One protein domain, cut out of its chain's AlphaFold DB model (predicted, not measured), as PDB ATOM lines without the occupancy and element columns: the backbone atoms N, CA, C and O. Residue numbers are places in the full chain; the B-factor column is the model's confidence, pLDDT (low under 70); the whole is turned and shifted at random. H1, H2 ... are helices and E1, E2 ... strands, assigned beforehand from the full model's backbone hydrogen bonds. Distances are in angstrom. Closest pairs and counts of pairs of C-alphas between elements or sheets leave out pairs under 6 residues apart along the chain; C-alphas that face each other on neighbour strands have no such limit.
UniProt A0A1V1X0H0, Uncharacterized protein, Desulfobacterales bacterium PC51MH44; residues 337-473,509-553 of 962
ATOM      1  N   ARG A 337     -43.227  21.152 -22.235       93.56
ATOM      2  CA  ARG A 337     -42.351  20.656 -23.305       93.56
ATOM      3  C   ARG A 337     -42.112  19.162 -23.127       93.56
ATOM      4  O   ARG A 337     -41.914  18.702 -22.017       93.56
ATOM      5  N   VAL A 338     -42.080  18.406 -24.224       94.31
ATOM      6  CA  VAL A 338     -41.753  16.969 -24.212       94.31
ATOM      7  C   VAL A 338     -40.546  16.732 -25.114       94.31
ATOM      8  O   VAL A 338     -40.556  17.162 -26.272       94.31
ATOM      9  N   ILE A 339     -39.518  16.068 -24.589       92.44
ATOM     10  CA  ILE A 339     -38.266  15.753 -25.284       92.44
ATOM     11  C   ILE A 339     -38.052  14.240 -25.253       92.44
ATOM     12  O   ILE A 339     -37.976  13.635 -24.187       92.44
ATOM     13  N   PHE A 340     -37.917  13.638 -26.433       91.81
ATOM     14  CA  PHE A 340     -37.597  12.222 -26.579       91.81
ATOM     15  C   PHE A 340     -36.086  12.031 -26.653       91.81
ATOM     16  O   PHE A 340     -35.462  12.425 -27.638       91.81
ATOM     17  N   TRP A 341     -35.521  11.420 -25.619       89.25
ATOM     18  CA  TRP A 341     -34.104  11.067 -25.546       89.25
ATOM     19  C   TRP A 341     -33.891   9.609 -25.941       89.25
ATOM     20  O   TRP A 341     -33.051   9.311 -26.786       89.25
ATOM     21  N   GLU A 342     -34.706   8.712 -25.387       88.44
ATOM     22  CA  GLU A 342     -34.715   7.295 -25.737       88.44
ATOM     23  C   GLU A 342     -36.153   6.827 -25.938       88.44
ATOM     24  O   GLU A 342     -37.064   7.242 -25.226       88.44
ATOM     25  N   VAL A 343     -36.362   5.957 -26.922       88.69
ATOM     26  CA  VAL A 343     -37.678   5.407 -27.261       88.69
ATOM     27  C   VAL A 343     -37.550   3.939 -27.650       88.69
ATOM     28  O   VAL A 343     -36.513   3.552 -28.204       88.69
ATOM     29  N   PRO A 344     -38.589   3.118 -27.421       91.94
ATOM     30  CA  PRO A 344     -38.600   1.735 -27.860       91.94
ATOM     31  C   PRO A 344     -38.326   1.610 -29.357       91.94
ATOM     32  O   PRO A 344     -38.883   2.333 -30.184       91.94
ATOM     33  N   ALA A 345     -37.451   0.668 -29.717       92.75
ATOM     34  CA  ALA A 345     -37.015   0.482 -31.101       92.75
ATOM     35  C   ALA A 345     -38.167   0.106 -32.053       92.75
ATOM     36  O   ALA A 345     -38.054   0.290 -33.263       92.75
ATOM     37  N   ASN A 346     -39.268  -0.421 -31.512       93.38
ATOM     38  CA  ASN A 346     -40.476  -0.784 -32.246       93.38
ATOM     39  C   ASN A 346     -41.492   0.365 -32.390       93.38
ATOM     40  O   ASN A 346     -42.481   0.172 -33.094       93.38
ATOM     41  N   TRP A 347     -41.285   1.528 -31.762       94.00
ATOM     42  CA  TRP A 347     -42.214   2.655 -31.878       94.00
ATOM     43  C   TRP A 347     -42.120   3.342 -33.239       94.00
ATOM     44  O   TRP A 347     -41.056   3.805 -33.667       94.00
ATOM     45  N   THR A 348     -43.271   3.481 -33.887       94.00
ATOM     46  CA  THR A 348     -43.459   4.327 -35.065       94.00
ATOM     47  C   THR A 348     -43.534   5.808 -34.673       94.00
ATOM     48  O   THR A 348     -43.625   6.161 -33.497       94.00
ATOM     49  N   LEU A 349     -43.514   6.712 -35.662       90.94
ATOM     50  CA  LEU A 349     -43.780   8.137 -35.414       90.94
ATOM     51  C   LEU A 349     -45.175   8.354 -34.812       90.94
ATOM     52  O   LEU A 349     -45.313   9.137 -33.883       90.94
ATOM     53  N   THR A 350     -46.174   7.598 -35.274       93.12
ATOM     54  CA  THR A 350     -47.540   7.647 -34.739       93.12
ATOM     55  C   THR A 350     -47.588   7.271 -33.260       93.12
ATOM     56  O   THR A 350     -48.301   7.915 -32.496       93.12
ATOM     57  N   ASP A 351     -46.810   6.267 -32.840       92.31
ATOM     58  CA  ASP A 351     -46.741   5.865 -31.430       92.31
ATOM     59  C   ASP A 351     -46.119   6.975 -30.574       92.31
ATOM     60  O   ASP A 351     -46.647   7.307 -29.515       92.31
ATOM     61  N   ARG A 352     -45.051   7.622 -31.069       90.81
ATOM     62  CA  ARG A 352     -44.420   8.776 -30.400       90.81
ATOM     63  C   ARG A 352     -45.371   9.965 -30.289       90.81
ATOM     64  O   ARG A 352     -45.438  10.588 -29.233       90.81
ATOM     65  N   ASP A 353     -46.096  10.277 -31.359       92.25
ATOM     66  CA  ASP A 353     -47.042  11.394 -31.387       92.25
ATOM     67  C   ASP A 353     -48.218  11.147 -30.445       92.25
ATOM     68  O   ASP A 353     -48.607  12.053 -29.707       92.25
ATOM     69  N   LYS A 354     -48.737   9.913 -30.406       93.94
ATOM     70  CA  LYS A 354     -49.767   9.511 -29.445       93.94
ATOM     71  C   LYS A 354     -49.256   9.629 -28.008       93.94
ATOM     72  O   LYS A 354     -49.888  10.302 -27.206       93.94
ATOM     73  N   PHE A 355     -48.089   9.060 -27.706       94.06
ATOM     74  CA  PHE A 355     -47.495   9.116 -26.365       94.06
ATOM     75  C   PHE A 355     -47.255  10.561 -25.904       94.06
ATOM     76  O   PHE A 355     -47.590  10.933 -24.784       94.06
ATOM     77  N   LYS A 356     -46.743  11.418 -26.799       94.62
ATOM     78  CA  LYS A 356     -46.595  12.857 -26.544       94.62
ATOM     79  C   LYS A 356     -47.939  13.539 -26.290       94.62
ATOM     80  O   LYS A 356     -48.018  14.391 -25.407       94.62
ATOM     81  N   ALA A 357     -48.963  13.220 -27.081       94.00
ATOM     82  CA  ALA A 357     -50.298  13.783 -26.916       94.00
ATOM     83  C   ALA A 357     -50.909  13.382 -25.568       94.00
ATOM     84  O   ALA A 357     -51.465  14.246 -24.897       94.00
ATOM     85  N   ASP A 358     -50.732  12.129 -25.141       94.00
ATOM     86  CA  ASP A 358     -51.200  11.636 -23.843       94.00
ATOM     87  C   ASP A 358     -50.466  12.322 -22.678       94.00
ATOM     88  O   ASP A 358     -51.118  12.782 -21.741       94.00
ATOM     89  N   ILE A 359     -49.140  12.506 -22.769       95.06
ATOM     90  CA  ILE A 359     -48.373  13.283 -21.774       95.06
ATOM     91  C   ILE A 359     -48.925  14.707 -21.655       95.06
ATOM     92  O   ILE A 359     -49.204  15.196 -20.562       95.06
ATOM     93  N   LEU A 360     -49.077  15.390 -22.793       95.00
ATOM     94  CA  LEU A 360     -49.554  16.769 -22.814       95.00
ATOM     95  C   LEU A 360     -51.002  16.876 -22.335       95.00
ATOM     96  O   LEU A 360     -51.341  17.863 -21.688       95.00
ATOM     97  N   ALA A 361     -51.857  15.902 -22.641       93.94
ATOM     98  CA  ALA A 361     -53.227  15.864 -22.144       93.94
ATOM     99  C   ALA A 361     -53.246  15.761 -20.613       93.94
ATOM    100  O   ALA A 361     -53.889  16.593 -19.977       93.94
ATOM    101  N   GLY A 362     -52.472  14.837 -20.031       93.94
ATOM    102  CA  GLY A 362     -52.350  14.685 -18.578       93.94
ATOM    103  C   GLY A 362     -51.880  15.958 -17.876       93.94
ATOM    104  O   GLY A 362     -52.555  16.461 -16.982       93.94
ATOM    105  N   LEU A 363     -50.779  16.550 -18.353       95.62
ATOM    106  CA  LEU A 363     -50.235  17.793 -17.791       95.62
ATOM    107  C   LEU A 363     -51.194  18.982 -17.917       95.62
ATOM    108  O   LEU A 363     -51.291  19.802 -17.006       95.62
ATOM    109  N   ASN A 364     -51.911  19.096 -19.038       94.62
ATOM    110  CA  ASN A 364     -52.898  20.159 -19.209       94.62
ATOM    111  C   ASN A 364     -54.088  19.975 -18.265       94.62
ATOM    112  O   ASN A 364     -54.491  20.957 -17.645       94.62
ATOM    113  N   SER A 365     -54.616  18.758 -18.112       94.69
ATOM    114  CA  SER A 365     -55.678  18.475 -17.138       94.69
ATOM    115  C   SER A 365     -55.221  18.797 -15.715       94.69
ATOM    116  O   SER A 365     -55.918  19.516 -14.998       94.69
ATOM    117  N   ALA A 366     -54.005  18.378 -15.350       95.31
ATOM    118  CA  ALA A 366     -53.395  18.673 -14.059       95.31
ATOM    119  C   ALA A 366     -53.262  20.185 -13.814       95.31
ATOM    120  O   ALA A 366     -53.659  20.687 -12.766       95.31
ATOM    121  N   TYR A 367     -52.794  20.947 -14.805       95.06
ATOM    122  CA  TYR A 367     -52.720  22.407 -14.717       95.06
ATOM    123  C   TYR A 367     -54.090  23.058 -14.527       95.06
ATOM    124  O   TYR A 367     -54.251  23.916 -13.661       95.06
ATOM    125  N   GLN A 368     -55.080  22.676 -15.338       94.94
ATOM    126  CA  GLN A 368     -56.423  23.249 -15.243       94.94
ATOM    127  C   GLN A 368     -57.009  22.995 -13.851       94.94
ATOM    128  O   GLN A 368     -57.363  23.943 -13.151       94.94
ATOM    129  N   LYS A 369     -57.014  21.739 -13.405       95.00
ATOM    130  CA  LYS A 369     -57.615  21.355 -12.129       95.00
ATOM    131  C   LYS A 369     -56.830  21.896 -10.928       95.00
ATOM    132  O   LYS A 369     -57.384  22.580 -10.072       95.00
ATOM    133  N   LEU A 370     -55.529  21.633 -10.848       95.50
ATOM    134  CA  LEU A 370     -54.745  21.933  -9.646       95.50
ATOM    135  C   LEU A 370     -54.396  23.425  -9.568       95.50
ATOM    136  O   LEU A 370     -54.596  24.075  -8.544       95.50
ATOM    137  N   VAL A 371     -53.907  24.014 -10.658       94.31
ATOM    138  CA  VAL A 371     -53.459  25.414 -10.637       94.31
ATOM    139  C   VAL A 371     -54.637  26.371 -10.785       94.31
ATOM    140  O   VAL A 371     -54.761  27.303  -9.991       94.31
ATOM    141  N   LEU A 372     -55.504  26.177 -11.784       93.62
ATOM    142  CA  LEU A 372     -56.557  27.158 -12.071       93.62
ATOM    143  C   LEU A 372     -57.796  26.988 -11.188       93.62
ATOM    144  O   LEU A 372     -58.334  27.996 -10.730       93.62
ATOM    145  N   GLU A 373     -58.241  25.757 -10.926       94.25
ATOM    146  CA  GLU A 373     -59.445  25.513 -10.116       94.25
ATOM    147  C   GLU A 373     -59.137  25.444  -8.614       94.25
ATOM    148  O   GLU A 373     -59.770  26.151  -7.827       94.25
ATOM    149  N   LYS A 374     -58.144  24.647  -8.199       94.50
ATOM    150  CA  LYS A 374     -57.764  24.484  -6.778       94.50
ATOM    151  C   LYS A 374     -56.811  25.577  -6.275       94.50
ATOM    152  O   LYS A 374     -56.655  25.765  -5.068       94.50
ATOM    153  N   GLY A 375     -56.210  26.353  -7.177       95.06
ATOM    154  CA  GLY A 375     -55.393  27.513  -6.826       95.06
ATOM    155  C   GLY A 375     -54.019  27.166  -6.254       95.06
ATOM    156  O   GLY A 375     -53.501  27.951  -5.451       95.06
ATOM    157  N   PHE A 376     -53.447  26.012  -6.610       94.88
ATOM    158  CA  PHE A 376     -52.038  25.708  -6.346       94.88
ATOM    159  C   PHE A 376     -51.121  26.651  -7.146       94.88
ATOM    160  O   PHE A 376     -51.501  27.137  -8.215       94.88
ATOM    161  N   PRO A 377     -49.905  26.949  -6.655       88.56
ATOM    162  CA  PRO A 377     -48.985  27.819  -7.372       88.56
ATOM    163  C   PRO A 377     -48.541  27.179  -8.693       88.56
ATOM    164  O   PRO A 377     -48.045  26.056  -8.719       88.56
ATOM    165  N   ALA A 378     -48.667  27.930  -9.788       87.88
ATOM    166  CA  ALA A 378     -48.113  27.527 -11.073       87.88
ATOM    167  C   ALA A 378     -46.572  27.453 -10.998       87.88
ATOM    168  O   ALA A 378     -45.955  28.349 -10.405       87.88
ATOM    169  N   PRO A 379     -45.931  26.479 -11.667       84.88
ATOM    170  CA  PRO A 379     -44.492  26.515 -11.898       84.88
ATOM    171  C   PRO A 379     -44.106  27.825 -12.604       84.88
ATOM    172  O   PRO A 379     -44.740  28.211 -13.587       84.88
ATOM    173  N   LEU A 380     -43.066  28.532 -12.137       77.38
ATOM    174  CA  LEU A 380     -42.653  29.809 -12.762       77.38
ATOM    175  C   LEU A 380     -41.915  29.632 -14.098       77.38
ATOM    176  O   LEU A 380     -41.494  30.617 -14.700       77.38
ATOM    177  N   ALA A 381     -41.707  28.396 -14.534       83.19
ATOM    178  CA  ALA A 381     -41.037  28.065 -15.778       83.19
ATOM    179  C   ALA A 381     -41.685  26.830 -16.410       83.19
ATOM    180  O   ALA A 381     -42.471  26.125 -15.778       83.19
ATOM    181  N   GLN A 382     -41.362  26.596 -17.680       89.44
ATOM    182  CA  GLN A 382     -41.901  25.479 -18.444       89.44
ATOM    183  C   GLN A 382     -41.474  24.142 -17.828       89.44
ATOM    184  O   GLN A 382     -40.277  23.884 -17.677       89.44
ATOM    185  N   VAL A 383     -42.443  23.277 -17.538       91.19
ATOM    186  CA  VAL A 383     -42.168  21.900 -17.114       91.19
ATOM    187  C   VAL A 383     -41.791  21.089 -18.350       91.19
ATOM    188  O   VAL A 383     -42.486  21.123 -19.372       91.19
ATOM    189  N   THR A 384     -40.660  20.391 -18.283       94.19
ATOM    190  CA  THR A 384     -40.140  19.597 -19.396       94.19
ATOM    191  C   THR A 384     -40.159  18.115 -19.047       94.19
ATOM    192  O   THR A 384     -39.570  17.696 -18.059       94.19
ATOM    193  N   VAL A 385     -40.804  17.313 -19.890       95.44
ATOM    194  CA  VAL A 385     -40.853  15.857 -19.763       95.44
ATOM    195  C   VAL A 385     -39.772  15.224 -20.630       95.44
ATOM    196  O   VAL A 385     -39.751  15.419 -21.849       95.44
ATOM    197  N   HIS A 386     -38.876  14.461 -20.017       94.44
ATOM    198  CA  HIS A 386     -37.865  13.657 -20.687       94.44
ATOM    199  C   HIS A 386     -38.359  12.223 -20.836       94.44
ATOM    200  O   HIS A 386     -38.477  11.487 -19.862       94.44
ATOM    201  N   VAL A 387     -38.595  11.809 -22.076       94.31
ATOM    202  CA  VAL A 387     -38.931  10.422 -22.395       94.31
ATOM    203  C   VAL A 387     -37.624   9.655 -22.593       94.31
ATOM    204  O   VAL A 387     -36.919   9.878 -23.586       94.31
ATOM    205  N   ARG A 388     -37.265   8.817 -21.615       92.25
ATOM    206  CA  ARG A 388     -36.059   7.971 -21.623       92.25
ATOM    207  C   ARG A 388     -36.194   6.801 -20.661       92.25
ATOM    208  O   ARG A 388     -36.999   6.864 -19.746       92.25
ATOM    209  N   LYS A 389     -35.346   5.785 -20.799       91.00
ATOM    210  CA  LYS A 389     -35.296   4.690 -19.830       91.00
ATOM    211  C   LYS A 389     -34.900   5.190 -18.432       91.00
ATOM    212  O   LYS A 389     -33.930   5.942 -18.305       91.00
ATOM    213  N   ILE A 390     -35.605   4.729 -17.398       88.62
ATOM    214  CA  ILE A 390     -35.309   5.026 -15.988       88.62
ATOM    215  C   ILE A 390     -34.742   3.752 -15.335       88.62
ATOM    216  O   ILE A 390     -35.368   2.689 -15.399       88.62
ATOM    217  N   PRO A 391     -33.543   3.789 -14.727       83.25
ATOM    218  CA  PRO A 391     -33.051   2.670 -13.926       83.25
ATOM    219  C   PRO A 391     -33.942   2.472 -12.686       83.25
ATOM    220  O   PRO A 391     -34.111   3.406 -11.919       83.25
ATOM    221  N   GLY A 392     -34.477   1.269 -12.455       83.69
ATOM    222  CA  GLY A 392     -35.271   0.958 -11.253       83.69
ATOM    223  C   GLY A 392     -36.694   0.494 -11.562       83.69
ATOM    224  O   GLY A 392     -36.949  -0.000 -12.663       83.69
ATOM    225  N   LEU A 393     -37.608   0.629 -10.594       73.56
ATOM    226  CA  LEU A 393     -39.013   0.201 -10.705       73.56
ATOM    227  C   LEU A 393     -39.953   1.326 -11.166       73.56
ATOM    228  O   LEU A 393     -40.850   1.040 -11.954       73.56
ATOM    229  N   HIS A 394     -39.651   2.590 -10.867       83.44
ATOM    230  CA  HIS A 394     -40.504   3.741 -11.194       83.44
ATOM    231  C   HIS A 394     -40.780   3.917 -12.698       83.44
ATOM    232  O   HIS A 394     -39.896   3.726 -13.543       83.44
ATOM    233  N   MET A 395     -42.026   4.249 -13.039       89.50
ATOM    234  CA  MET A 395     -42.469   4.494 -14.420       89.50
ATOM    235  C   MET A 395     -42.256   5.945 -14.843       89.50
ATOM    236  O   MET A 395     -41.983   6.215 -16.013       89.50
ATOM    237  N   ALA A 396     -42.361   6.862 -13.890       92.50
ATOM    238  CA  ALA A 396     -41.946   8.242 -14.009       92.50
ATOM    239  C   ALA A 396     -41.344   8.697 -12.672       92.50
ATOM    240  O   ALA A 396     -41.444   7.978 -11.683       92.50
ATOM    241  N   GLU A 397     -40.625   9.813 -12.696       93.06
ATOM    242  CA  GLU A 397     -40.117  10.482 -11.497       93.06
ATOM    243  C   GLU A 397     -39.888  11.970 -11.796       93.06
ATOM    244  O   GLU A 397     -39.461  12.338 -12.904       93.06
ATOM    245  N   VAL A 398     -40.087  12.840 -10.809       92.12
ATOM    246  CA  VAL A 398     -39.559  14.207 -10.861       92.12
ATOM    247  C   VAL A 398     -38.079  14.189 -10.494       92.12
ATOM    248  O   VAL A 398     -37.652  13.608  -9.500       92.12
ATOM    249  N   SER A 399     -37.251  14.847 -11.303       84.94
ATOM    250  CA  SER A 399     -35.815  14.894 -11.050       84.94
ATOM    251  C   SER A 399     -35.509  15.648  -9.755       84.94
ATOM    252  O   SER A 399     -35.711  16.860  -9.671       84.94
ATOM    253  N   SER A 400     -34.882  14.967  -8.794       77.06
ATOM    254  CA  SER A 400     -34.404  15.564  -7.535       77.06
ATOM    255  C   SER A 400     -33.464  16.766  -7.730       77.06
ATOM    256  O   SER A 400     -33.391  17.657  -6.883       77.06
ATOM    257  N   TRP A 401     -32.774  16.837  -8.874       75.50
ATOM    258  CA  TRP A 401     -31.855  17.922  -9.235       75.50
ATOM    259  C   TRP A 401     -32.534  19.112  -9.915       75.50
ATOM    260  O   TRP A 401     -31.953  20.198  -9.989       75.50
ATOM    261  N   SER A 402     -33.732  18.915 -10.457       81.81
ATOM    262  CA  SER A 402     -34.464  19.946 -11.180       81.81
ATOM    263  C   SER A 402     -35.960  19.655 -11.105       81.81
ATOM    264  O   SER A 402     -36.472  18.858 -11.895       81.81
ATOM    265  N   PRO A 403     -36.690  20.356 -10.222       83.69
ATOM    266  CA  PRO A 403     -38.108  20.100  -9.981       83.69
ATOM    267  C   PRO A 403     -38.999  20.449 -11.181       83.69
ATOM    268  O   PRO A 403     -40.207  20.310 -11.111       83.69
ATOM    269  N   LEU A 404     -38.429  20.940 -12.285       89.69
ATOM    270  CA  LEU A 404     -39.132  21.218 -13.539       89.69
ATOM    271  C   LEU A 404     -38.947  20.107 -14.581       89.69
ATOM    272  O   LEU A 404     -39.436  20.253 -15.706       89.69
ATOM    273  N   TYR A 405     -38.227  19.032 -14.243       91.81
ATOM    274  CA  TYR A 405     -38.036  17.877 -15.113       91.81
ATOM    275  C   TYR A 405     -38.794  16.670 -14.589       91.81
ATOM    276  O   TYR A 405     -38.461  16.142 -13.535       91.81
ATOM    277  N   ILE A 406     -39.751  16.202 -15.386       94.69
ATOM    278  CA  ILE A 406     -40.378  14.893 -15.207       94.69
ATOM    279  C   ILE A 406     -39.652  13.934 -16.146       94.69
ATOM    280  O   ILE A 406     -39.471  14.239 -17.327       94.69
ATOM    281  N   VAL A 407     -39.215  12.787 -15.659       94.19
ATOM    282  CA  VAL A 407     -38.677  11.711 -16.491       94.19
ATOM    283  C   VAL A 407     -39.745  10.636 -16.587       94.19
ATOM    284  O   VAL A 407     -40.343  10.297 -15.581       94.19
ATOM    285  N   ILE A 408     -40.000  10.103 -17.780       94.88
ATOM    286  CA  ILE A 408     -40.938   8.990 -17.984       94.88
ATOM    287  C   ILE A 408     -40.269   7.887 -18.800       94.88
ATOM    288  O   ILE A 408     -39.647   8.168 -19.830       94.88
ATOM    289  N   ASP A 409     -40.419   6.643 -18.342       94.12
ATOM    290  CA  ASP A 409     -39.877   5.445 -18.975       94.12
ATOM    291  C   ASP A 409     -40.856   4.869 -20.012       94.12
ATOM    292  O   ASP A 409     -41.835   4.215 -19.646       94.12
ATOM    293  N   PRO A 410     -40.604   5.042 -21.325       91.06
ATOM    294  CA  PRO A 410     -41.487   4.516 -22.365       91.06
ATOM    295  C   PRO A 410     -41.364   2.993 -22.557       91.06
ATOM    296  O   PRO A 410     -42.081   2.425 -23.381       91.06
ATOM    297  N   PHE A 411     -40.416   2.331 -21.885       88.06
ATOM    298  CA  PHE A 411     -40.158   0.892 -22.013       88.06
ATOM    299  C   PHE A 411     -40.923   0.054 -20.986       88.06
ATOM    300  O   PHE A 411     -40.896  -1.176 -21.074       88.06
ATOM    301  N   LYS A 412     -41.585   0.695 -20.023       86.31
ATOM    302  CA  LYS A 412     -42.436   0.035 -19.036       86.31
ATOM    303  C   LYS A 412     -43.888   0.161 -19.470       86.31
ATOM    304  O   LYS A 412     -44.319   1.233 -19.887       86.31
ATOM    305  N   GLU A 413     -44.632  -0.942 -19.410       76.62
ATOM    306  CA  GLU A 413     -46.080  -0.861 -19.582       76.62
ATOM    307  C   GLU A 413     -46.654  -0.109 -18.379       76.62
ATOM    308  O   GLU A 413     -46.389  -0.517 -17.244       76.62
ATOM    309  N   PRO A 414     -47.382   0.999 -18.596       64.75
ATOM    310  CA  PRO A 414     -47.910   1.768 -17.489       64.75
ATOM    311  C   PRO A 414     -48.930   0.934 -16.707       64.75
ATOM    312  O   PRO A 414     -49.895   0.448 -17.294       64.75
ATOM    313  N   ILE A 415     -48.748   0.797 -15.391       62.00
ATOM    314  CA  ILE A 415     -49.775   0.240 -14.490       62.00
ATOM    315  C   ILE A 415     -51.006   1.168 -14.476       62.00
ATOM    316  O   ILE A 415     -52.147   0.714 -14.413       62.00
ATOM    317  N   LYS A 416     -50.760   2.478 -14.596       76.38
ATOM    318  CA  LYS A 416     -51.744   3.567 -14.632       76.38
ATOM    319  C   LYS A 416     -51.729   4.234 -16.018       76.38
ATOM    320  O   LYS A 416     -50.657   4.328 -16.617       76.38
ATOM    321  N   PRO A 417     -52.851   4.742 -16.560       88.25
ATOM    322  CA  PRO A 417     -52.832   5.512 -17.806       88.25
ATOM    323  C   PRO A 417     -51.839   6.684 -17.746       88.25
ATOM    324  O   PRO A 417     -51.718   7.354 -16.724       88.25
ATOM    325  N   ILE A 418     -51.140   6.956 -18.858       91.50
ATOM    326  CA  ILE A 418     -50.085   7.991 -18.934       91.50
ATOM    327  C   ILE A 418     -50.588   9.351 -18.438       91.50
ATOM    328  O   ILE A 418     -49.849  10.085 -17.792       91.50
ATOM    329  N   GLN A 419     -51.842   9.689 -18.744       93.38
ATOM    330  CA  GLN A 419     -52.443  10.964 -18.363       93.38
ATOM    331  C   GLN A 419     -52.480  11.142 -16.837       93.38
ATOM    332  O   GLN A 419     -52.073  12.190 -16.340       93.38
ATOM    333  N   SER A 420     -52.890  10.100 -16.118       90.62
ATOM    334  CA  SER A 420     -52.987  10.048 -14.657       90.62
ATOM    335  C   SER A 420     -51.609  10.058 -14.010       90.62
ATOM    336  O   SER A 420     -51.355  10.869 -13.124       90.62
ATOM    337  N   LEU A 421     -50.672   9.271 -14.553       92.56
ATOM    338  CA  LEU A 421     -49.270   9.313 -14.133       92.56
ATOM    339  C   LEU A 421     -48.691  10.731 -14.259       92.56
ATOM    340  O   LEU A 421     -48.015  11.208 -13.360       92.56
ATOM    341  N   MET A 422     -48.994  11.457 -15.338       95.19
ATOM    342  CA  MET A 422     -48.540  12.845 -15.473       95.19
ATOM    343  C   MET A 422     -49.207  13.812 -14.495       95.19
ATOM    344  O   MET A 422     -48.574  14.803 -14.148       95.19
ATOM    345  N   ALA A 423     -50.438  13.564 -14.046       94.88
ATOM    346  CA  ALA A 423     -51.049  14.370 -12.989       94.88
ATOM    347  C   ALA A 423     -50.366  14.141 -11.632       94.88
ATOM    348  O   ALA A 423     -50.056  15.124 -10.960       94.88
ATOM    349  N   HIS A 424     -50.055  12.883 -11.302       94.69
ATOM    350  CA  HIS A 424     -49.265  12.507 -10.124       94.69
ATOM    351  C   HIS A 424     -47.897  13.221 -10.133       94.69
ATOM    352  O   HIS A 424     -47.604  14.039  -9.262       94.69
ATOM    353  N   GLU A 425     -47.100  13.037 -11.192       95.06
ATOM    354  CA  GLU A 425     -45.767  13.657 -11.305       95.06
ATOM    355  C   GLU A 425     -45.822  15.190 -11.350       95.06
ATOM    356  O   GLU A 425     -44.935  15.886 -10.855       95.06
ATOM    357  N   TYR A 426     -46.870  15.763 -11.943       96.25
ATOM    358  CA  TYR A 426     -47.049  17.210 -11.939       96.25
ATOM    359  C   TYR A 426     -47.324  17.756 -10.534       96.25
ATOM    360  O   TYR A 426     -46.935  18.887 -10.228       96.25
ATOM    361  N   PHE A 427     -47.957  16.974  -9.659       95.88
ATOM    362  CA  PHE A 427     -48.146  17.377  -8.272       95.88
ATOM    363  C   PHE A 427     -46.831  17.357  -7.486       95.88
ATOM    364  O   PHE A 427     -46.553  18.315  -6.762       95.88
ATOM    365  N   HIS A 428     -45.958  16.376  -7.733       94.19
ATOM    366  CA  HIS A 428     -44.580  16.378  -7.219       94.19
ATOM    367  C   HIS A 428     -43.814  17.647  -7.632       94.19
ATOM    368  O   HIS A 428     -43.145  18.272  -6.808       94.19
ATOM    369  N   VAL A 429     -43.995  18.144  -8.866       92.81
ATOM    370  CA  VAL A 429     -43.441  19.452  -9.290       92.81
ATOM    371  C   VAL A 429     -43.950  20.605  -8.404       92.81
ATOM    372  O   VAL A 429     -43.174  21.491  -8.030       92.81
ATOM    373  N   ILE A 430     -45.238  20.613  -8.040       92.62
ATOM    374  CA  ILE A 430     -45.842  21.622  -7.145       92.62
ATOM    375  C   ILE A 430     -45.284  21.502  -5.719       92.62
ATOM    376  O   ILE A 430     -45.002  22.523  -5.079       92.62
ATOM    377  N   GLN A 431     -45.112  20.286  -5.208       91.25
ATOM    378  CA  GLN A 431     -44.560  20.039  -3.876       91.25
ATOM    379  C   GLN A 431     -43.091  20.465  -3.797       91.25
ATOM    380  O   GLN A 431     -42.736  21.287  -2.947       91.25
ATOM    381  N   MET A 432     -42.253  20.001  -4.731       85.94
ATOM    382  CA  MET A 432     -40.823  20.325  -4.792       85.94
ATOM    383  C   MET A 432     -40.551  21.812  -5.019       85.94
ATOM    384  O   MET A 432     -39.518  22.333  -4.605       85.94
ATOM    385  N   TRP A 433     -41.478  22.533  -5.655       76.19
ATOM    386  CA  TRP A 433     -41.404  23.990  -5.755       76.19
ATOM    387  C   TRP A 433     -41.380  24.668  -4.375       76.19
ATOM    388  O   TRP A 433     -40.786  25.735  -4.182       76.19
ATOM    389  N   ASN A 434     -42.098  24.085  -3.420       70.31
ATOM    390  CA  ASN A 434     -42.355  24.668  -2.113       70.31
ATOM    391  C   ASN A 434     -41.528  24.019  -0.996       70.31
ATOM    392  O   ASN A 434     -41.358  24.638   0.058       70.31
ATOM    393  N   SER A 435     -40.966  22.834  -1.226       67.56
ATOM    394  CA  SER A 435     -40.014  22.185  -0.329       67.56
ATOM    395  C   SER A 435     -38.572  22.547  -0.701       67.56
ATOM    396  O   SER A 435     -38.234  22.813  -1.852       67.56
ATOM    397  N   ASN A 436     -37.678  22.610   0.290       66.69
ATOM    398  CA  ASN A 436     -36.249  22.790   0.023       66.69
ATOM    399  C   ASN A 436     -35.586  21.419  -0.166       66.69
ATOM    400  O   ASN A 436     -34.709  21.034   0.610       66.69
ATOM    401  N   TYR A 437     -36.071  20.681  -1.167       62.59
ATOM    402  CA  TYR A 437     -35.855  19.243  -1.346       62.59
ATOM    403  C   TYR A 437     -34.371  18.833  -1.315       62.59
ATOM    404  O   TYR A 437     -34.007  17.838  -0.704       62.59
ATOM    405  N   ILE A 438     -33.479  19.683  -1.840       57.53
ATOM    406  CA  ILE A 438     -32.019  19.457  -1.901       57.53
ATOM    407  C   ILE A 438     -31.362  19.314  -0.504       57.53
ATOM    408  O   ILE A 438     -30.217  18.874  -0.395       57.53
ATOM    409  N   PHE A 439     -32.047  19.689   0.582       52.66
ATOM    410  CA  PHE A 439     -31.487  19.685   1.942       52.66
ATOM    411  C   PHE A 439     -32.233  18.796   2.940       52.66
ATOM    412  O   PHE A 439     -31.889  18.811   4.128       52.66
ATOM    413  N   VAL A 440     -33.244  18.059   2.486       55.84
ATOM    414  CA  VAL A 440     -33.964  17.094   3.314       55.84
ATOM    415  C   VAL A 440     -33.105  15.827   3.371       55.84
ATOM    416  O   VAL A 440     -32.676  15.325   2.341       55.84
ATOM    417  N   SER A 441     -32.744  15.356   4.566       60.62
ATOM    418  CA  SER A 441     -32.070  14.054   4.691       60.62
ATOM    419  C   SER A 441     -33.028  12.939   4.286       60.62
ATOM    420  O   SER A 441     -34.200  13.057   4.633       60.62
ATOM    421  N   ASP A 442     -32.532  11.841   3.711       66.00
ATOM    422  CA  ASP A 442     -33.331  10.666   3.316       66.00
ATOM    423  C   ASP A 442     -34.372  10.261   4.378       66.00
ATOM    424  O   ASP A 442     -35.526  10.019   4.062       66.00
ATOM    425  N   GLN A 443     -34.014  10.306   5.667       64.75
ATOM    426  CA  GLN A 443     -34.932   9.984   6.767       64.75
ATOM    427  C   GLN A 443     -36.197  10.864   6.820       64.75
ATOM    428  O   GLN A 443     -37.271  10.376   7.134       64.75
ATOM    429  N   VAL A 444     -36.073  12.162   6.534       66.19
ATOM    430  CA  VAL A 444     -37.202  13.106   6.572       66.19
ATOM    431  C   VAL A 444     -38.041  12.999   5.296       66.19
ATOM    432  O   VAL A 444     -39.211  13.359   5.324       66.19
ATOM    433  N   TYR A 445     -37.463  12.506   4.195       70.19
ATOM    434  CA  TYR A 445     -38.230  12.169   2.998       70.19
ATOM    435  C   TYR A 445     -39.197  11.020   3.300       70.19
ATOM    436  O   TYR A 445     -40.401  11.205   3.162       70.19
ATOM    437  N   PHE A 446     -38.693   9.910   3.856       72.25
ATOM    438  CA  PHE A 446     -39.536   8.772   4.248       72.25
ATOM    439  C   PHE A 446     -40.629   9.177   5.250       72.25
ATOM    440  O   PHE A 446     -41.801   8.905   5.021       72.25
ATOM    441  N   ASP A 447     -40.293   9.969   6.280       75.19
ATOM    442  CA  ASP A 447     -41.280  10.450   7.267       75.19
ATOM    443  C   ASP A 447     -42.423  11.304   6.653       75.19
ATOM    444  O   ASP A 447     -43.438  11.566   7.312       75.19
ATOM    445  N   ASN A 448     -42.251  11.799   5.423       84.50
ATOM    446  CA  ASN A 448     -43.201  12.644   4.703       84.50
ATOM    447  C   ASN A 448     -43.852  11.940   3.501       84.50
ATOM    448  O   ASN A 448     -44.671  12.571   2.838       84.50
ATOM    449  N   GLU A 449     -43.546  10.671   3.231       83.69
ATOM    450  CA  GLU A 449     -43.998   9.952   2.031       83.69
ATOM    451  C   GLU A 449     -45.532   9.885   1.933       83.69
ATOM    452  O   GLU A 449     -46.105  10.202   0.896       83.69
ATOM    453  N   TRP A 450     -46.224   9.654   3.052       86.44
ATOM    454  CA  TRP A 450     -47.694   9.726   3.134       86.44
ATOM    455  C   TRP A 450     -48.282  11.087   2.721       86.44
ATOM    456  O   TRP A 450     -49.434  11.190   2.296       86.44
ATOM    457  N   PHE A 451     -47.518  12.168   2.885       90.88
ATOM    458  CA  PHE A 451     -47.904  13.467   2.366       90.88
ATOM    459  C   PHE A 451     -47.506  13.581   0.899       90.88
ATOM    460  O   PHE A 451     -48.350  13.943   0.089       90.88
ATOM    461  N   GLU A 452     -46.250  13.309   0.552       89.50
ATOM    462  CA  GLU A 452     -45.720  13.537  -0.797       89.50
ATOM    463  C   GLU A 452     -46.395  12.618  -1.826       89.50
ATOM    464  O   GLU A 452     -47.128  13.109  -2.686       89.50
ATOM    465  N   GLU A 453     -46.286  11.303  -1.675       88.69
ATOM    466  CA  GLU A 453     -46.948  10.342  -2.566       88.69
ATOM    467  C   GLU A 453     -48.465  10.357  -2.376       88.69
ATOM    468  O   GLU A 453     -49.225  10.431  -3.341       88.69
ATOM    469  N   GLY A 454     -48.930  10.418  -1.127       89.31
ATOM    470  CA  GLY A 454     -50.359  10.422  -0.826       89.31
ATOM    471  C   GLY A 454     -51.127  11.606  -1.418       89.31
ATOM    472  O   GLY A 454     -52.240  11.435  -1.921       89.31
ATOM    473  N   THR A 455     -50.552  12.816  -1.396       93.31
ATOM    474  CA  THR A 455     -51.183  13.976  -2.052       93.31
ATOM    475  C   THR A 455     -50.951  14.000  -3.563       93.31
ATOM    476  O   THR A 455     -51.767  14.586  -4.272       93.31
ATOM    477  N   ALA A 456     -49.902  13.353  -4.082       92.56
ATOM    478  CA  ALA A 456     -49.720  13.176  -5.522       92.56
ATOM    479  C   ALA A 456     -50.744  12.191  -6.111       92.56
ATOM    480  O   ALA A 456     -51.344  12.480  -7.149       92.56
ATOM    481  N   ASP A 457     -51.038  11.092  -5.414       90.31
ATOM    482  CA  ASP A 457     -52.118  10.171  -5.777       90.31
ATOM    483  C   ASP A 457     -53.502  10.804  -5.604       90.31
ATOM    484  O   ASP A 457     -54.347  10.643  -6.483       90.31
ATOM    485  N   TRP A 458     -53.721  11.603  -4.551       92.88
ATOM    486  CA  TRP A 458     -54.918  12.450  -4.446       92.88
ATOM    487  C   TRP A 458     -55.053  13.399  -5.637       92.88
ATOM    488  O   TRP A 458     -56.142  13.566  -6.169       92.88
ATOM    489  N   ALA A 459     -53.964  14.038  -6.069       93.12
ATOM    490  CA  ALA A 459     -54.002  14.974  -7.184       93.12
ATOM    491  C   ALA A 459     -54.275  14.267  -8.514       93.12
ATOM    492  O   ALA A 459     -54.980  14.807  -9.364       93.12
ATOM    493  N   MET A 460     -53.719  13.072  -8.699       91.56
ATOM    494  CA  MET A 460     -54.032  12.214  -9.834       91.56
ATOM    495  C   MET A 460     -55.518  11.872  -9.876       91.56
ATOM    496  O   MET A 460     -56.123  12.019 -10.936       91.56
ATOM    497  N   ASP A 461     -56.074  11.448  -8.743       89.56
ATOM    498  CA  ASP A 461     -57.498  11.163  -8.590       89.56
ATOM    499  C   ASP A 461     -58.310  12.418  -8.916       89.56
ATOM    500  O   ASP A 461     -58.964  12.473  -9.944       89.56
ATOM    501  N   GLU A 462     -58.075  13.519  -8.199       92.62
ATOM    502  CA  GLU A 462     -58.810  14.785  -8.315       92.62
ATOM    503  C   GLU A 462     -58.841  15.367  -9.746       92.62
ATOM    504  O   GLU A 462     -59.789  16.053 -10.154       92.62
ATOM    505  N   VAL A 463     -57.792  15.132 -10.540       91.88
ATOM    506  CA  VAL A 463     -57.722  15.537 -11.956       91.88
ATOM    507  C   VAL A 463     -58.611  14.666 -12.848       91.88
ATOM    508  O   VAL A 463     -59.140  15.160 -13.850       91.88
ATOM    509  N   PHE A 464     -58.782  13.395 -12.497       88.94
ATOM    510  CA  PHE A 464     -59.475  12.376 -13.276       88.94
ATOM    511  C   PHE A 464     -60.705  11.757 -12.589       88.94
ATOM    512  O   PHE A 464     -61.277  10.855 -13.193       88.94
ATOM    513  N   ASP A 465     -61.190  12.303 -11.462       82.75
ATOM    514  CA  ASP A 465     -62.370  11.844 -10.690       82.75
ATOM    515  C   ASP A 465     -63.589  11.541 -11.586       82.75
ATOM    516  O   ASP A 465     -64.411  10.678 -11.316       82.75
ATOM    517  N   ASN A 466     -63.728  12.270 -12.698       78.25
ATOM    518  CA  ASN A 466     -64.868  12.176 -13.614       78.25
ATOM    519  C   ASN A 466     -64.565  11.407 -14.914       78.25
ATOM    520  O   ASN A 466     -65.304  11.519 -15.902       78.25
ATOM    521  N   VAL A 467     -63.456  10.670 -14.968       81.94
ATOM    522  CA  VAL A 467     -62.995   9.966 -16.165       81.94
ATOM    523  C   VAL A 467     -62.805   8.482 -15.857       81.94
ATOM    524  O   VAL A 467     -61.716   8.025 -15.520       81.94
ATOM    525  N   SER A 468     -63.877   7.712 -16.057       76.19
ATOM    526  CA  SER A 468     -63.897   6.261 -15.828       76.19
ATOM    527  C   SER A 468     -62.682   5.552 -16.453       76.19
ATOM    528  O   SER A 468     -62.299   5.807 -17.607       76.19
ATOM    529  N   GLY A 469     -62.046   4.681 -15.665       72.88
ATOM    530  CA  GLY A 469     -60.867   3.897 -16.048       72.88
ATOM    531  C   GLY A 469     -59.558   4.685 -16.179       72.88
ATOM    532  O   GLY A 469     -58.588   4.135 -16.705       72.88
ATOM    533  N   HIS A 470     -59.520   5.957 -15.765       74.38
ATOM    534  CA  HIS A 470     -58.281   6.746 -15.721       74.38
ATOM    535  C   HIS A 470     -57.647   6.757 -14.335       74.38
ATOM    536  O   HIS A 470     -56.427   6.880 -14.239       74.38
ATOM    537  N   TYR A 471     -58.424   6.535 -13.286       72.44
ATOM    538  CA  TYR A 471     -57.903   6.255 -11.962       72.44
ATOM    539  C   TYR A 471     -58.016   4.756 -11.674       72.44
ATOM    540  O   TYR A 471     -59.020   4.122 -11.993       72.44
ATOM    541  N   ASN A 472     -56.946   4.181 -11.132       68.25
ATOM    542  CA  ASN A 472     -57.000   2.887 -10.471       68.25
ATOM    543  C   ASN A 472     -56.772   3.207  -9.005       68.25
ATOM    544  O   ASN A 472     -55.641   3.554  -8.649       68.25
ATOM    545  N   ALA A 473     -57.831   3.122  -8.198       63.91
ATOM    546  CA  ALA A 473     -57.692   3.255  -6.761       63.91
ATOM    547  C   ALA A 473     -56.581   2.306  -6.284       63.91
ATOM    548  O   ALA A 473     -56.568   1.134  -6.693       63.91
ATOM    549  N   PRO A 509     -61.523  22.881   2.593       95.38
ATOM    550  CA  PRO A 509     -60.951  23.124   1.269       95.38
ATOM    551  C   PRO A 509     -59.678  23.981   1.298       95.38
ATOM    552  O   PRO A 509     -59.635  25.037   1.939       95.38
ATOM    553  N   GLY A 510     -58.660  23.556   0.550       95.88
ATOM    554  CA  GLY A 510     -57.350  24.200   0.444       95.88
ATOM    555  C   GLY A 510     -56.355  23.804   1.538       95.88
ATOM    556  O   GLY A 510     -55.340  24.492   1.689       95.88
ATOM    557  N   SER A 511     -56.629  22.737   2.292       96.50
ATOM    558  CA  SER A 511     -55.758  22.215   3.353       96.50
ATOM    559  C   SER A 511     -54.390  21.806   2.822       96.50
ATOM    560  O   SER A 511     -53.376  22.248   3.360       96.50
ATOM    561  N   ILE A 512     -54.334  21.049   1.726       96.50
ATOM    562  CA  ILE A 512     -53.079  20.580   1.121       96.50
ATOM    563  C   ILE A 512     -52.246  21.780   0.668       96.50
ATOM    564  O   ILE A 512     -51.067  21.890   1.005       96.50
ATOM    565  N   ARG A 513     -52.862  22.752  -0.019       95.38
ATOM    566  CA  ARG A 513     -52.171  23.989  -0.414       95.38
ATOM    567  C   ARG A 513     -51.634  24.742   0.802       95.38
ATOM    568  O   ARG A 513     -50.470  25.136   0.806       95.38
ATOM    569  N   ALA A 514     -52.464  24.937   1.825       95.38
ATOM    570  CA  ALA A 514     -52.061  25.629   3.043       95.38
ATOM    571  C   ALA A 514     -50.917  24.894   3.757       95.38
ATOM    572  O   ALA A 514     -49.999  25.544   4.255       95.38
ATOM    573  N   MET A 515     -50.923  23.558   3.766       94.44
ATOM    574  CA  MET A 515     -49.843  22.738   4.315       94.44
ATOM    575  C   MET A 515     -48.537  22.934   3.555       94.44
ATOM    576  O   MET A 515     -47.509  23.159   4.193       94.44
ATOM    577  N   ILE A 516     -48.576  22.908   2.221       92.50
ATOM    578  CA  ILE A 516     -47.417  23.175   1.361       92.50
ATOM    579  C   ILE A 516     -46.867  24.588   1.620       92.50
ATOM    580  O   ILE A 516     -45.664  24.769   1.815       92.50
ATOM    581  N   GLU A 517     -47.733  25.602   1.689       91.19
ATOM    582  CA  GLU A 517     -47.346  26.993   1.963       91.19
ATOM    583  C   GLU A 517     -46.782  27.185   3.378       91.19
ATOM    584  O   GLU A 517     -45.781  27.884   3.569       91.19
ATOM    585  N   HIS A 518     -47.390  26.549   4.379       90.88
ATOM    586  CA  HIS A 518     -46.916  26.592   5.756       90.88
ATOM    587  C   HIS A 518     -45.573  25.875   5.893       90.88
ATOM    588  O   HIS A 518     -44.624  26.459   6.417       90.88
ATOM    589  N   HIS A 519     -45.449  24.664   5.350       88.00
ATOM    590  CA  HIS A 519     -44.198  23.909   5.332       88.00
ATOM    591  C   HIS A 519     -43.086  24.705   4.641       88.00
ATOM    592  O   HIS A 519     -41.972  24.826   5.163       88.00
ATOM    593  N   ARG A 520     -43.402  25.352   3.514       86.06
ATOM    594  CA  ARG A 520     -42.499  26.297   2.858       86.06
ATOM    595  C   ARG A 520     -42.090  27.428   3.787       86.06
ATOM    596  O   ARG A 520     -40.912  27.748   3.844       86.06
ATOM    597  N   SER A 521     -43.017  28.036   4.523       85.25
ATOM    598  CA  SER A 521     -42.696  29.127   5.455       85.25
ATOM    599  C   SER A 521     -41.752  28.700   6.590       85.25
ATOM    600  O   SER A 521     -40.928  29.502   7.036       85.25
ATOM    601  N   LEU A 522     -41.823  27.432   7.015       82.06
ATOM    602  CA  LEU A 522     -40.946  26.851   8.037       82.06
ATOM    603  C   LEU A 522     -39.543  26.558   7.498       82.06
ATOM    604  O   LEU A 522     -38.543  26.806   8.176       82.06
ATOM    605  N   THR A 523     -39.465  26.039   6.276       77.44
ATOM    606  CA  THR A 523     -38.199  25.663   5.627       77.44
ATOM    607  C   THR A 523     -37.501  26.860   4.980       77.44
ATOM    608  O   THR A 523     -36.275  26.935   4.956       77.44
ATOM    609  N   HIS A 524     -38.265  27.859   4.541       73.38
ATOM    610  CA  HIS A 524     -37.797  29.059   3.857       73.38
ATOM    611  C   HIS A 524     -38.025  30.299   4.729       73.38
ATOM    612  O   HIS A 524     -38.812  31.187   4.400       73.38
ATOM    613  N   SER A 525     -37.312  30.388   5.856       57.41
ATOM    614  CA  SER A 525     -37.353  31.599   6.680       57.41
ATOM    615  C   SER A 525     -36.796  32.805   5.909       57.41
ATOM    616  O   SER A 525     -35.672  32.793   5.395       57.41
ATOM    617  N   SER A 526     -37.572  33.891   5.829       47.66
ATOM    618  CA  SER A 526     -37.066  35.173   5.339       47.66
ATOM    619  C   SER A 526     -36.117  35.766   6.386       47.66
ATOM    620  O   SER A 526     -36.569  36.349   7.372       47.66
ATOM    621  N   ILE A 527     -34.804  35.625   6.209       43.22
ATOM    622  CA  ILE A 527     -33.830  36.284   7.089       43.22
ATOM    623  C   ILE A 527     -33.437  37.648   6.514       43.22
ATOM    624  O   ILE A 527     -33.007  37.782   5.367       43.22
ATOM    625  N   SER A 528     -33.599  38.659   7.369       44.50
ATOM    626  CA  SER A 528     -33.160  40.048   7.248       44.50
ATOM    627  C   SER A 528     -31.832  40.225   6.503       44.50
ATOM    628  O   SER A 528     -30.826  39.654   6.914       44.50
ATOM    629  N   SER A 529     -31.854  41.061   5.460       37.28
ATOM    630  CA  SER A 529     -30.759  41.829   4.827       37.28
ATOM    631  C   SER A 529     -29.393  41.179   4.513       37.28
ATOM    632  O   SER A 529     -28.578  41.857   3.899       37.28
ATOM    633  N   LEU A 530     -29.105  39.924   4.876       37.91
ATOM    634  CA  LEU A 530     -27.779  39.291   4.735       37.91
ATOM    635  C   LEU A 530     -27.805  37.837   4.203       37.91
ATOM    636  O   LEU A 530     -26.787  37.154   4.223       37.91
ATOM    637  N   GLY A 531     -28.929  37.366   3.652       43.66
ATOM    638  CA  GLY A 531     -28.903  36.374   2.561       43.66
ATOM    639  C   GLY A 531     -28.527  34.917   2.872       43.66
ATOM    640  O   GLY A 531     -28.265  34.170   1.931       43.66
ATOM    641  N   LEU A 532     -28.546  34.468   4.128       37.19
ATOM    642  CA  LEU A 532     -28.534  33.034   4.449       37.19
ATOM    643  C   LEU A 532     -29.945  32.593   4.838       37.19
ATOM    644  O   LEU A 532     -30.431  32.972   5.899       37.19
ATOM    645  N   ILE A 533     -30.593  31.786   3.989       43.94
ATOM    646  CA  ILE A 533     -31.759  30.995   4.403       43.94
ATOM    647  C   ILE A 533     -31.208  29.933   5.347       43.94
ATOM    648  O   ILE A 533     -30.492  29.022   4.925       43.94
ATOM    649  N   LYS A 534     -31.469  30.082   6.643       43.31
ATOM    650  CA  LYS A 534     -31.146  29.038   7.606       43.31
ATOM    651  C   LYS A 534     -32.247  27.989   7.474       43.31
ATOM    652  O   LYS A 534     -33.332  28.179   8.015       43.31
ATOM    653  N   ASN A 535     -31.972  26.927   6.718       50.44
ATOM    654  CA  ASN A 535     -32.827  25.746   6.710       50.44
ATOM    655  C   ASN A 535     -32.873  25.192   8.128       50.44
ATOM    656  O   ASN A 535     -31.841  24.803   8.684       50.44
ATOM    657  N   MET A 536     -34.062  25.163   8.717       54.81
ATOM    658  CA  MET A 536     -34.298  24.259   9.831       54.81
ATOM    659  C   MET A 536     -34.412  22.868   9.213       54.81
ATOM    660  O   MET A 536     -35.261  22.648   8.358       54.81
ATOM    661  N   LYS A 537     -33.510  21.957   9.587       56.91
ATOM    662  CA  LYS A 537     -33.402  20.606   9.010       56.91
ATOM    663  C   LYS A 537     -34.590  19.679   9.339       56.91
ATOM    664  O   LYS A 537     -34.508  18.493   9.065       56.91
ATOM    665  N   GLU A 538     -35.655  20.182   9.964       68.50
ATOM    666  CA  GLU A 538     -36.586  19.353  10.748       68.50
ATOM    667  C   GLU A 538     -38.060  19.781  10.622       68.50
ATOM    668  O   GLU A 538     -38.843  19.551  11.538       68.50
ATOM    669  N   ALA A 539     -38.473  20.437   9.533       77.94
ATOM    670  CA  ALA A 539     -39.907  20.646   9.312       77.94
ATOM    671  C   ALA A 539     -40.520  19.360   8.741       77.94
ATOM    672  O   ALA A 539     -40.065  18.888   7.703       77.94
ATOM    673  N   ARG A 540     -41.549  18.807   9.389       85.06
ATOM    674  CA  ARG A 540     -42.329  17.670   8.868       85.06
ATOM    675  C   ARG A 540     -43.699  18.148   8.411       85.06
ATOM    676  O   ARG A 540     -44.236  19.110   8.968       85.06
ATOM    677  N   TYR A 541     -44.300  17.485   7.428       88.31
ATOM    678  CA  TYR A 541     -45.670  17.812   7.018       88.31
ATOM    679  C   TYR A 541     -46.688  17.528   8.117       88.31
ATOM    680  O   TYR A 541     -47.651  18.282   8.244       88.31
ATOM    681  N   LEU A 542     -46.428  16.546   8.986       86.50
ATOM    682  CA  LEU A 542     -47.244  16.315  10.177       86.50
ATOM    683  C   LEU A 542     -47.309  17.562  11.077       86.50
ATOM    684  O   LEU A 542     -48.388  17.935  11.524       86.50
ATOM    685  N   ASP A 543     -46.189  18.267  11.271       87.00
ATOM    686  CA  ASP A 543     -46.169  19.493  12.079       87.00
ATOM    687  C   ASP A 543     -47.008  20.610  11.421       87.00
ATOM    688  O   ASP A 543     -47.699  21.364  12.109       87.00
ATOM    689  N   SER A 544     -47.002  20.695  10.082       90.94
ATOM    690  CA  SER A 544     -47.875  21.608   9.329       90.94
ATOM    691  C   SER A 544     -49.351  21.232   9.431       90.94
ATOM    692  O   SER A 544     -50.182  22.122   9.611       90.94
ATOM    693  N   LEU A 545     -49.682  19.941   9.351       91.81
ATOM    694  CA  LEU A 545     -51.052  19.450   9.494       91.81
ATOM    695  C   LEU A 545     -51.600  19.796  10.878       91.81
ATOM    696  O   LEU A 545     -52.651  20.421  10.979       91.81
ATOM    697  N   THR A 546     -50.863  19.464  11.941       89.50
ATOM    698  CA  THR A 546     -51.278  19.754  13.322       89.50
ATOM    699  C   THR A 546     -51.371  21.256  13.588       89.50
ATOM    700  O   THR A 546     -52.231  21.691  14.351       89.50
ATOM    701  N   TYR A 547     -50.512  22.068  12.963       92.31
ATOM    702  CA  TYR A 547     -50.587  23.525  13.079       92.31
ATOM    703  C   TYR A 547     -51.852  24.101  12.426       92.31
ATOM    704  O   TYR A 547     -52.509  24.960  13.015       92.31
ATOM    705  N   LEU A 548     -52.190  23.645  11.218       93.81
ATOM    706  CA  LEU A 548     -53.332  24.156  10.453       93.81
ATOM    707  C   LEU A 548     -54.667  23.571  10.923       93.81
ATOM    708  O   LEU A 548     -55.691  24.251  10.873       93.81
ATOM    709  N   HIS A 549     -54.645  22.337  11.424       93.31
ATOM    710  CA  HIS A 549     -55.816  21.586  11.862       93.31
ATOM    711  C   HIS A 549     -55.609  21.043  13.287       93.31
ATOM    712  O   HIS A 549     -55.577  19.831  13.497       93.31
ATOM    713  N   PRO A 550     -55.492  21.914  14.308       90.69
ATOM    714  CA  PRO A 550     -55.268  21.479  15.690       90.69
ATOM    715  C   PRO A 550     -56.440  20.671  16.270       90.69
ATOM    716  O   PRO A 550     -56.253  19.909  17.214       90.69
ATOM    717  N   ASP A 551     -57.635  20.825  15.691       87.81
ATOM    718  CA  ASP A 551     -58.862  20.124  16.078       87.81
ATOM    719  C   ASP A 551     -59.179  18.927  15.156       87.81
ATOM    720  O   ASP A 551     -60.317  18.447  15.123       87.81
ATOM    721  N   LEU A 552     -58.200  18.459  14.367       87.56
ATOM    722  CA  LEU A 552     -58.392  17.358  13.427       87.56
ATOM    723  C   LEU A 552     -58.773  16.073  14.165       87.56
ATOM    724  O   LEU A 552     -57.991  15.493  14.916       87.56
ATOM    725  N   ASN A 553     -59.997  15.610  13.936       88.31
ATOM    726  CA  ASN A 553     -60.531  14.437  14.606       88.31
ATOM    727  C   ASN A 553     -60.313  13.194  13.739       88.31
ATOM    728  O   ASN A 553     -61.105  12.928  12.836       88.31
TER     729      ASN A 553
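AT A GLANCE: This is residues 337 to 473 and 509 to 553 of the 962 residues of an uncharacterized protein of Desulfobacterales bacterium PC51MH44 (UniProt A0A1V1X0H0). A small, twisted sheet of four strands makes a wall, with H1 and H2 over one of its faces and no named helix over the other. H4 crosses H2 on the side away from the sheet, while H5 and H6 pack together beyond the last residues of H2, and residues 527 to 532 stick out there. The printed part has 182 residues with six named helices and four named strands, in the order E1 H1 E2 E3 E4 H2 H3 H4 H5 H6; the sheet runs E1 E2 E4 E3 and is mixed, and the class is mixed, helices and strands. The whole is compact, with a radius of gyration of the C-alphas of 17.4 A and spans of 55 by 37 by 28 A.

IN THESE COORDINATES: The sheet holds E1, residues 337 to 340, 10.2 A long from C-alpha 337 at (-42.351, 20.656, -23.305); E2, residues 383 to 387, 13.0 A; E4, residues 405 to 408; and E3, residues 396 to 398. The helices are H1, residues 349 to 373, 34.5 A; H2, residues 418 to 434, 24.9 A; H3, residues 442 to 446; H4, residues 449 to 464, 21.9 A; H5, residues 511 to 523, 18.0 A; and H6, residues 541 to 548, ending at C-alpha 548 at (-53.332, 24.156, 10.453).

HOW THE PARTS SIT: E1 and E2 are parallel, with N 339 and O 385 at 2.8 A. E2 and E4 are parallel, with N 386 and O 406 at 2.8 A. E3 and E4 form an antiparallel hairpin, with N 407 and O 397 at 2.8 A. E1, H1, E2 is a strand-helix-strand unit, two parallel neighbour strands with a helix between, and its crossover is left-handed. In two layers, helices on one face of a sheet, H1 lies over E1 and E2 at a height of 9.8 A and H2 over E4 and E3 at 7.4 A. H2 is the hub. It touches H1 at a steep tilt of 48 degrees, closest at C-alphas 419 and 362, 3.7 A. It touches H4 at a steep tilt of 49 degrees, opposite ways, closest at C-alphas 424 and 456, 4.7 A. With residues 431 to 434 alone it touches H5, closest at C-alphas 434 and 520, 5.2 A. H5 touches H6, closest at C-alphas 515 and 544, 5.5 A. H3 touches no helix; it and H4 meet only through their link. Every O i to N i+4 pair is within hydrogen-bond range in H1, H3, H5 and H6; in H2 12 of 13 are, in H4 11 of 12.

THE WHOLE: The C-alphas farthest apart, Asn 346 and Ser 529, are 57.3 A apart. Residues 474 to 508 are not printed, and C-alphas 473 and 509 are 21.7 A apart across the cut. The link from H5 to H6 is long, 17 residues, of which 527 to 532 stand free. The mean pLDDT of the printed part is 84.0; residues 414 to 415, 435 to 444, 472 to 473 and 525 to 538 are under 70.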